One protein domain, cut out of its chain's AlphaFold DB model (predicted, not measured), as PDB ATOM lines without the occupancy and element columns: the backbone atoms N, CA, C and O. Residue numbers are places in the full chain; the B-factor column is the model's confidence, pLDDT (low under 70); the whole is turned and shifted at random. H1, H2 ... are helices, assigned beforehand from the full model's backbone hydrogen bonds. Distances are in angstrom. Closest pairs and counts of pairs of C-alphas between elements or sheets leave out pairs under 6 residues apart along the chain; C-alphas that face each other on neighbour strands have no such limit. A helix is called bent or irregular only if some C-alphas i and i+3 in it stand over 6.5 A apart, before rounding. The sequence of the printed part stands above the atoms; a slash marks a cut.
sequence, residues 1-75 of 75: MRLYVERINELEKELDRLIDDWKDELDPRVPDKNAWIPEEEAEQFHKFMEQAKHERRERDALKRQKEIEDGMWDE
ATOM      1  N   MET A   1     207.936 173.788 224.294       61.31
ATOM      2  CA  MET A   1     207.017 173.099 223.358       61.31
ATOM      3  C   MET A   1     206.872 171.609 223.677       61.31
ATOM      4  O   MET A   1     205.739 171.190 223.835       61.31
ATOM      5  N   ARG A   2     207.956 170.832 223.882       66.06
ATOM      6  CA  ARG A   2     207.867 169.405 224.290       66.06
ATOM      7  C   ARG A   2     207.046 169.153 225.566       66.06
ATOM      8  O   ARG A   2     206.151 168.326 225.530       66.06
ATOM      9  N   LEU A   3     207.249 169.964 226.608       75.75
ATOM     10  CA  LEU A   3     206.487 169.871 227.866       75.75
ATOM     11  C   LEU A   3     204.965 170.025 227.685       75.75
ATOM     12  O   LEU A   3     204.190 169.409 228.402       75.75
ATOM     13  N   TYR A   4     204.526 170.834 226.716       80.50
ATOM     14  CA  TYR A   4     203.097 171.017 226.447       80.50
ATOM     15  C   TYR A   4     202.502 169.820 225.706       80.50
ATOM     16  O   TYR A   4     201.372 169.444 225.980       80.50
ATOM     17  N   VAL A   5     203.265 169.202 224.800       85.19
ATOM     18  CA  VAL A   5     202.834 167.996 224.076       85.19
ATOM     19  C   VAL A   5     202.731 166.806 225.028       85.19
ATOM     20  O   VAL A   5     201.742 166.086 224.997       85.19
ATOM     21  N   GLU A   6     203.711 166.628 225.916       87.88
ATOM     22  CA  GLU A   6     203.673 165.590 226.955       87.88
ATOM     23  C   GLU A   6     202.459 165.772 227.868       87.88
ATOM     24  O   GLU A   6     201.706 164.824 228.078       87.88
ATOM     25  N   ARG A   7     202.193 167.010 228.304       87.75
ATOM     26  CA  ARG A   7     201.029 167.311 229.140       87.75
ATOM     27  C   ARG A   7     199.693 167.078 228.431       87.75
ATOM     28  O   ARG A   7     198.757 166.605 229.064       87.75
ATOM     29  N   ILE A   8     199.582 167.408 227.144       89.75
ATOM     30  CA  ILE A   8     198.363 167.140 226.362       89.75
ATOM     31  C   ILE A   8     198.140 165.632 226.239       89.75
ATOM     32  O   ILE A   8     197.043 165.164 226.513       89.75
ATOM     33  N   ASN A   9     199.187 164.867 225.930       90.50
ATOM     34  CA  ASN A   9     199.089 163.412 225.826       90.50
ATOM     35  C   ASN A   9     198.709 162.748 227.162       90.50
ATOM     36  O   ASN A   9     198.054 161.710 227.170       90.50
ATOM     37  N   GLU A  10     199.143 163.304 228.297       91.88
ATOM     38  CA  GLU A  10     198.682 162.867 229.622       91.88
ATOM     39  C   GLU A  10     197.190 163.149 229.813       91.88
ATOM     40  O   GLU A  10     196.446 162.254 230.201       91.88
ATOM     41  N   LEU A  11     196.744 164.363 229.486       91.00
ATOM     42  CA  LEU A  11     195.342 164.757 229.619       91.00
ATOM     43  C   LEU A  11     194.421 163.941 228.711       91.00
ATOM     44  O   LEU A  11     193.340 163.573 229.145       91.00
ATOM     45  N   GLU A  12     194.843 163.620 227.487       92.44
ATOM     46  CA  GLU A  12     194.084 162.747 226.585       92.44
ATOM     47  C   GLU A  12     193.904 161.343 227.173       92.44
ATOM     48  O   GLU A  12     192.823 160.773 227.077       92.44
ATOM     49  N   LYS A  13     194.932 160.801 227.841       93.44
ATOM     50  CA  LYS A  13     194.842 159.495 228.519       93.44
ATOM     51  C   LYS A  13     193.965 159.532 229.767       93.44
ATOM     52  O   LYS A  13     193.372 158.518 230.121       93.44
ATOM     53  N   GLU A  14     193.923 160.666 230.458       94.88
ATOM     54  CA  GLU A  14     193.128 160.852 231.675       94.88
ATOM     55  C   GLU A  14     191.707 161.355 231.395       94.88
ATOM     56  O   GLU A  14     190.887 161.374 232.311       94.88
ATOM     57  N   LEU A  15     191.396 161.741 230.154       94.38
ATOM     58  CA  LEU A  15     190.165 162.448 229.801       94.38
ATOM     59  C   LEU A  15     188.907 161.687 230.224       94.38
ATOM     60  O   LEU A  15     188.044 162.273 230.872       94.38
ATOM     61  N   ASP A  16     188.825 160.394 229.917       90.88
ATOM     62  CA  ASP A  16     187.659 159.573 230.265       90.88
ATOM     63  C   ASP A  16     187.442 159.523 231.779       90.88
ATOM     64  O   ASP A  16     186.331 159.730 232.270       90.88
ATOM     65  N   ARG A  17     188.528 159.353 232.540       93.19
ATOM     66  CA  ARG A  17     188.482 159.370 234.004       93.19
ATOM     67  C   ARG A  17     188.045 160.735 234.532       93.19
ATOM     68  O   ARG A  17     187.231 160.793 235.446       93.19
ATOM     69  N   LEU A  18     188.578 161.823 233.978       93.75
ATOM     70  CA  LEU A  18     188.222 163.182 234.388       93.75
ATOM     71  C   LEU A  18     186.750 163.492 234.099       93.75
ATOM     72  O   LEU A  18     186.096 164.156 234.901       93.75
ATOM     73  N   ILE A  19     186.219 162.996 232.978       93.94
ATOM     74  CA  ILE A  19     184.796 163.102 232.648       93.94
ATOM     75  C   ILE A  19     183.958 162.331 233.667       93.94
ATOM     76  O   ILE A  19     182.932 162.845 234.116       93.94
ATOM     77  N   ASP A  20     184.373 161.124 234.045       93.94
ATOM     78  CA  ASP A  20     183.669 160.364 235.070       93.94
ATOM     79  C   ASP A  20     183.717 161.060 236.426       93.94
ATOM     80  O   ASP A  20     182.664 161.248 237.025       93.94
ATOM     81  N   ASP A  21     184.878 161.513 236.884       92.62
ATOM     82  CA  ASP A  21     184.988 162.224 238.159       92.62
ATOM     83  C   ASP A  21     184.120 163.502 238.154       92.62
ATOM     84  O   ASP A  21     183.406 163.779 239.119       92.62
ATOM     85  N   TRP A  22     184.072 164.229 237.032       93.50
ATOM     86  CA  TRP A  22     183.189 165.387 236.863       93.50
ATOM     87  C   TRP A  22     181.697 165.028 236.923       93.50
ATOM     88  O   TRP A  22     180.914 165.729 237.563       93.50
ATOM     89  N   LYS A  23     181.284 163.930 236.284       94.00
ATOM     90  CA  LYS A  23     179.895 163.451 236.346       94.00
ATOM     91  C   LYS A  23     179.509 162.965 237.743       94.00
ATOM     92  O   LYS A  23     178.369 163.180 238.141       94.00
ATOM     93  N   ASP A  24     180.430 162.340 238.479       94.00
ATOM     94  CA  ASP A  24     180.196 161.937 239.872       94.00
ATOM     95  C   ASP A  24     179.917 163.153 240.756       94.00
ATOM     96  O   ASP A  24     178.995 163.120 241.560       94.00
ATOM     97  N   GLU A  25     180.666 164.241 240.578       91.69
ATOM     98  CA  GLU A  25     180.468 165.479 241.343       91.69
ATOM     99  C   GLU A  25     179.134 166.181 241.045       91.69
ATOM    100  O   GLU A  25     178.644 166.947 241.873       91.69
ATOM    101  N   LEU A  26     178.544 165.934 239.872       91.88
ATOM    102  CA  LEU A  26     177.266 166.519 239.464       91.88
ATOM    103  C   LEU A  26     176.049 165.625 239.741       91.88
ATOM    104  O   LEU A  26     174.923 166.127 239.678       91.88
ATOM    105  N   ASP A  27     176.227 164.328 240.015       92.06
ATOM    106  CA  ASP A  27     175.101 163.433 240.297       92.06
ATOM    107  C   ASP A  27     174.611 163.648 241.744       92.06
ATOM    108  O   ASP A  27     175.338 163.346 242.689       92.06
ATOM    109  N   PRO A  28     173.358 164.095 241.964       91.50
ATOM    110  CA  PRO A  28     172.814 164.316 243.307       91.50
ATOM    111  C   PRO A  28     172.690 163.037 244.156       91.50
ATOM    112  O   PRO A  28     172.376 163.118 245.343       91.50
ATOM    113  N   ARG A  29     172.866 161.852 243.561       91.56
ATOM    114  CA  ARG A  29     172.899 160.560 244.262       91.56
ATOM    115  C   ARG A  29     174.283 160.239 244.822       91.56
ATOM    116  O   ARG A  29     174.384 159.347 245.660       91.56
ATOM    117  N   VAL A  30     175.326 160.927 244.359       91.94
ATOM    118  CA  VAL A  30     176.678 160.819 244.903       91.94
ATOM    119  C   VAL A  30     176.822 161.854 246.025       91.94
ATOM    120  O   VAL A  30     176.541 163.033 245.814       91.94
ATOM    121  N   PRO A  31     177.229 161.441 247.237       89.12
ATOM    122  CA  PRO A  31     177.466 162.373 248.335       89.12
ATOM    123  C   PRO A  31     178.523 163.426 247.991       89.12
ATOM    124  O   PRO A  31     179.549 163.102 247.391       89.12
ATOM    125  N   ASP A  32     178.308 164.670 248.432       88.38
ATOM    126  CA  ASP A  32     179.287 165.746 248.250       88.38
ATOM    127  C   ASP A  32     180.589 165.411 248.988       88.38
ATOM    128  O   ASP A  32     180.617 165.266 250.213       88.38
ATOM    129  N   LYS A  33     181.686 165.332 248.232       83.81
ATOM    130  CA  LYS A  33     183.036 165.071 248.749       83.81
ATOM    131  C   LYS A  33     183.524 166.131 249.742       83.81
ATOM    132  O   LYS A  33     184.457 165.861 250.491       83.81
ATOM    133  N   ASN A  34     182.941 167.331 249.715       86.56
ATOM    134  CA  ASN A  34     183.313 168.445 250.587       86.56
ATOM    135  C   ASN A  34     182.407 168.560 251.822       86.56
ATOM    136  O   ASN A  34     182.577 169.493 252.613       86.56
ATOM    137  N   ALA A  35     181.442 167.651 251.991       86.31
ATOM    138  CA  ALA A  35     180.613 167.619 253.183       86.31
ATOM    139  C   ALA A  35     181.487 167.391 254.423       86.31
ATOM    140  O   ALA A  35     182.377 166.540 254.434       86.31
ATOM    141  N   TRP A  36     181.234 168.157 255.484       90.56
ATOM    142  CA  TRP A  36     181.880 167.900 256.766       90.56
ATOM    143  C   TRP A  36     181.301 166.619 257.376       90.56
ATOM    144  O   TRP A  36     180.083 166.509 257.530       90.56
ATOM    145  N   ILE A  37     182.173 165.668 257.719       88.94
ATOM    146  CA  ILE A  37     181.813 164.374 258.310       88.94
ATOM    147  C   ILE A  37     182.629 164.193 259.596       88.94
ATOM    148  O   ILE A  37     183.829 164.491 259.585       88.94
ATOM    149  N   PRO A  38     182.019 163.709 260.691       93.31
ATOM    150  CA  PRO A  38     182.754 163.308 261.887       93.31
ATOM    151  C   PRO A  38     183.845 162.278 261.572       93.31
ATOM    152  O   PRO A  38     183.669 161.411 260.717       93.31
ATOM    153  N   GLU A  39     184.973 162.341 262.277       90.38
ATOM    154  CA  GLU A  39     186.115 161.454 262.016       90.38
ATOM    155  C   GLU A  39     185.752 159.976 262.237       90.38
ATOM    156  O   GLU A  39     186.206 159.106 261.493       90.38
ATOM    157  N   GLU A  40     184.847 159.693 263.179       91.25
ATOM    158  CA  GLU A  40     184.330 158.349 263.455       91.25
ATOM    159  C   GLU A  40     183.536 157.757 262.278       91.25
ATOM    160  O   GLU A  40     183.473 156.537 262.110       91.25
ATOM    161  N   GLU A  41     182.933 158.617 261.456       90.38
ATOM    162  CA  GLU A  41     182.083 158.235 260.325       90.38
ATOM    163  C   GLU A  41     182.800 158.382 258.976       90.38
ATOM    164  O   GLU A  41     182.309 157.878 257.964       90.38
ATOM    165  N   ALA A  42     183.981 159.008 258.942       89.44
ATOM    166  CA  ALA A  42     184.709 159.325 257.716       89.44
ATOM    167  C   ALA A  42     184.988 158.084 256.852       89.44
ATOM    168  O   ALA A  42     184.761 158.102 255.642       89.44
ATOM    169  N   GLU A  43     185.414 156.969 257.455       91.38
ATOM    170  CA  GLU A  43     185.649 155.722 256.711       91.38
ATOM    171  C   GLU A  43     184.367 155.147 256.097       91.38
ATOM    172  O   GLU A  43     184.382 154.629 254.976       91.38
ATOM    173  N   GLN A  44     183.255 155.205 256.833       92.56
ATOM    174  CA  GLN A  44     181.968 154.704 256.354       92.56
ATOM    175  C   GLN A  44     181.430 155.595 255.240       92.56
ATOM    176  O   GLN A  44     180.973 155.085 254.215       92.56
ATOM    177  N   PHE A  45     181.563 156.910 255.400       92.06
ATOM    178  CA  PHE A  45     181.212 157.878 254.377       92.06
ATOM    179  C   PHE A  45     182.028 157.665 253.102       92.06
ATOM    180  O   PHE A  45     181.455 157.616 252.018       92.06
ATOM    181  N   HIS A  46     183.345 157.463 253.212       90.50
ATOM    182  CA  HIS A  46     184.189 157.169 252.055       90.50
ATOM    183  C   HIS A  46     183.735 155.906 251.319       90.50
ATOM    184  O   HIS A  46     183.616 155.929 250.096       90.50
ATOM    185  N   LYS A  47     183.420 154.825 252.041       93.62
ATOM    186  CA  LYS A  47     182.893 153.592 251.429       93.62
ATOM    187  C   LYS A  47     181.561 153.829 250.721       93.62
ATOM    188  O   LYS A  47     181.387 153.380 249.593       93.62
ATOM    189  N   PHE A  48     180.644 154.546 251.366       92.44
ATOM    190  CA  PHE A  48     179.337 154.864 250.794       92.44
ATOM    191  C   PHE A  48     179.456 155.741 249.544       92.44
ATOM    192  O   PHE A  48     178.805 155.481 248.535       92.44
ATOM    193  N   MET A  49     180.328 156.744 249.585       93.12
ATOM    194  CA  MET A  49     180.588 157.639 248.463       93.12
ATOM    195  C   MET A  49     181.186 156.883 247.270       93.12
ATOM    196  O   MET A  49     180.693 157.033 246.155       93.12
ATOM    197  N   GLU A  50     182.180 156.019 247.490       93.69
ATOM    198  CA  GLU A  50     182.753 155.193 246.417       93.69
ATOM    199  C   GLU A  50     181.734 154.203 245.837       93.69
ATOM    200  O   GLU A  50     181.678 154.017 244.620       93.69
ATOM    201  N   GLN A  51     180.866 153.629 246.674       95.62
ATOM    202  CA  GLN A  51     179.763 152.797 246.195       95.62
ATOM    203  C   GLN A  51     178.780 153.602 245.330       95.62
ATOM    204  O   GLN A  51     178.415 153.158 244.243       95.62
ATOM    205  N   ALA A  52     178.391 154.805 245.758       93.44
ATOM    206  CA  ALA A  52     177.475 155.658 245.002       93.44
ATOM    207  C   ALA A  52     178.044 156.049 243.624       93.44
ATOM    208  O   ALA A  52     177.317 156.015 242.625       93.44
ATOM    209  N   LYS A  53     179.347 156.360 243.548       94.94
ATOM    210  CA  LYS A  53     180.045 156.600 242.273       94.94
ATOM    211  C   LYS A  53     180.022 155.369 241.376       94.94
ATOM    212  O   LYS A  53     179.715 155.472 240.190       94.94
ATOM    213  N   HIS A  54     180.314 154.196 241.937       95.06
ATOM    214  CA  HIS A  54     180.291 152.939 241.192       95.06
ATOM    215  C   HIS A  54     178.910 152.673 240.582       95.06
ATOM    216  O   HIS A  54     178.794 152.473 239.376       95.06
ATOM    217  N   GLU A  55     177.851 152.769 241.388       95.12
ATOM    218  CA  GLU A  55     176.470 152.583 240.929       95.12
ATOM    219  C   GLU A  55     176.074 153.594 239.842       95.12
ATOM    220  O   GLU A  55     175.331 153.263 238.916       95.12
ATOM    221  N   ARG A  56     176.561 154.840 239.918       96.00
ATOM    222  CA  ARG A  56     176.350 155.837 238.860       96.00
ATOM    223  C   ARG A  56     177.005 155.400 237.555       96.00
ATOM    224  O   ARG A  56     176.336 155.401 236.521       96.00
ATOM    225  N   ARG A  57     178.274 154.995 237.599       95.00
ATOM    226  CA  ARG A  57     179.032 154.548 236.420       95.00
ATOM    227  C   ARG A  57     178.419 153.297 235.791       95.00
ATOM    228  O   ARG A  57     178.299 153.234 234.571       95.00
ATOM    229  N   GLU A  58     177.943 152.348 236.596       95.56
ATOM    230  CA  GLU A  58     177.207 151.178 236.096       95.56
ATOM    231  C   GLU A  58     175.926 151.578 235.355       95.56
ATOM    232  O   GLU A  58     175.659 151.072 234.264       95.56
ATOM    233  N   ARG A  59     175.147 152.524 235.896       94.25
ATOM    234  CA  ARG A  59     173.949 153.038 235.209       94.25
ATOM    235  C   ARG A  59     174.290 153.709 233.882       94.25
ATOM    236  O   ARG A  59     173.575 153.493 232.905       94.25
ATOM    237  N   ASP A  60     175.355 154.504 233.843       92.69
ATOM    238  CA  ASP A  60     175.819 155.159 232.615       92.69
ATOM    239  C   ASP A  60     176.259 154.126 231.569       92.69
ATOM    240  O   ASP A  60     175.875 154.237 230.403       92.69
ATOM    241  N   ALA A  61     176.993 153.088 231.981       92.88
ATOM    242  CA  ALA A  61     177.417 152.000 231.104       92.88
ATOM    243  C   ALA A  61     176.221 151.222 230.534       92.88
ATOM    244  O   ALA A  61     176.151 151.002 229.326       92.88
ATOM    245  N   LEU A  62     175.240 150.875 231.374       94.69
ATOM    246  CA  LEU A  62     174.009 150.205 230.939       94.69
ATOM    247  C   LEU A  62     173.192 151.078 229.981       94.69
ATOM    248  O   LEU A  62     172.682 150.594 228.972       94.69
ATOM    249  N   LYS A  63     173.088 152.381 230.268       93.44
ATOM    250  CA  LYS A  63     172.430 153.340 229.375       93.44
ATOM    251  C   LYS A  63     173.145 153.405 228.031       93.44
ATOM    252  O   LYS A  63     172.479 153.361 227.003       93.44
ATOM    253  N   ARG A  64     174.480 153.463 228.030       90.19
ATOM    254  CA  ARG A  64     175.287 153.490 226.807       90.19
ATOM    255  C   ARG A  64     175.113 152.216 225.984       90.19
ATOM    256  O   ARG A  64     174.910 152.322 224.783       90.19
ATOM    257  N   GLN A  65     175.147 151.044 226.620       92.50
ATOM    258  CA  GLN A  65     174.890 149.761 225.956       92.50
ATOM    259  C   GLN A  65     173.515 149.744 225.296       92.50
ATOM    260  O   GLN A  65     173.411 149.443 224.114       92.50
ATOM    261  N   LYS A  66     172.478 150.166 226.024       93.94
ATOM    262  CA  LYS A  66     171.129 150.258 225.469       93.94
ATOM    263  C   LYS A  66     171.046 151.233 224.292       93.94
ATOM    264  O   LYS A  66     170.407 150.933 223.298       93.94
ATOM    265  N   GLU A  67     171.689 152.396 224.383       92.62
ATOM    266  CA  GLU A  67     171.710 153.356 223.275       92.62
ATOM    267  C   GLU A  67     172.447 152.802 222.038       92.62
ATOM    268  O   GLU A  67     172.053 153.117 220.919       92.62
ATOM    269  N   ILE A  68     173.480 151.970 222.220       92.19
ATOM    270  CA  ILE A  68     174.147 151.248 221.122       92.19
ATOM    271  C   ILE A  68     173.192 150.206 220.516       92.19
ATOM    272  O   ILE A  68     173.027 150.168 219.300       92.19
ATOM    273  N   GLU A  69     172.508 149.408 221.344       92.25
ATOM    274  CA  GLU A  69     171.501 148.431 220.891       92.25
ATOM    275  C   GLU A  69     170.344 149.092 220.124       92.25
ATOM    276  O   GLU A  69     169.881 148.565 219.112       92.25
ATOM    277  N   ASP A  70     169.913 150.273 220.573       93.56
ATOM    278  CA  ASP A  70     168.872 151.084 219.937       93.56
ATOM    279  C   ASP A  70     169.374 151.787 218.649       93.56
ATOM    280  O   ASP A  70     168.610 152.504 217.998       93.56
ATOM    281  N   GLY A  71     170.644 151.598 218.264       90.75
ATOM    282  CA  GLY A  71     171.251 152.180 217.062       90.75
ATOM    283  C   GLY A  71     171.467 153.695 217.142       90.75
ATOM    284  O   GLY A  71     171.569 154.361 216.113       90.75
ATOM    285  N   MET A  72     171.499 154.261 218.352       88.00
ATOM    286  CA  MET A  72     171.689 155.700 218.589       88.00
ATOM    287  C   MET A  72     173.163 156.114 218.522       88.00
ATOM    288  O   MET A  72     173.464 157.307 218.456       88.00
ATOM    289  N   TRP A  73     174.073 155.140 218.543       79.94
ATOM    290  CA  TRP A  73     175.511 155.334 218.425       79.94
ATOM    291  C   TRP A  73     176.140 154.189 217.643       79.94
ATOM    292  O   TRP A  73     175.756 153.038 217.837       79.94
ATOM    293  N   ASP A  74     177.130 154.515 216.814       77.00
ATOM    294  CA  ASP A  74     178.007 153.514 216.210       77.00
ATOM    295  C   ASP A  74     178.948 152.924 217.284       77.00
ATOM    296  O   ASP A  74     179.271 153.612 218.264       77.00
ATOM    297  N   GLU A  75     179.335 151.652 217.108       61.91
ATOM    298  CA  GLU A  75     180.274 150.913 217.981       61.91
ATOM    299  C   GLU A  75     181.636 151.608 218.142       61.91
ATOM    300  O   GLU A  75     182.205 152.082 217.129       61.91
TER     301      GLU A  75
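Overview. This is residues 1 to 75 of the 75 residues of the protein "Bm12358" of Brugia malayi (UniProt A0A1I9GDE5). What shape is it? Arm H1b of bent helix H1 meets long helix H2 near its middle, while residues 1 to 19 stick out. How large? The 75 printed residues, with H1 then H2, are all helix by class. They are only just loose, close to extended, with radius of gyration of the C-alphas 16.9 A and spans 45 by 44 by 15 A.

Along the chain. Where is H1? By its hydrogen bonds H1, residues 2 to 26, was assigned as one helix, but it is bent: C-alphas 13 and 16 are 7.4 A apart. H1a, residues 2 to 13, starts at C-alpha (207.867, 169.405, 224.290); H1b is residues 16 to 26. Where is H2? H2, residues 39 to 69, runs 45.5 A to C-alpha (171.501, 148.431, 220.891) and is irregular: C-alphas 40 and 43 are 7.4 A apart.

Arrangement. What touches? H1b and H2 only just touch, with 3 pairs of C-alphas within 8 A, the closest Asp 24 and Lys 53 at 5.9 A, at a steep tilt of 65 degrees. Which backbone pairs are within hydrogen-bond range? Every O i to N i+4 pair is in H1a and H1b, and 25 of 27 in H2.

Size, cuts and confidence. Any cut? The printed part has no cut, and H1 to H2 is a long link. Where is confidence low? The pLDDT is under 70 at residues 1, 2 and 75.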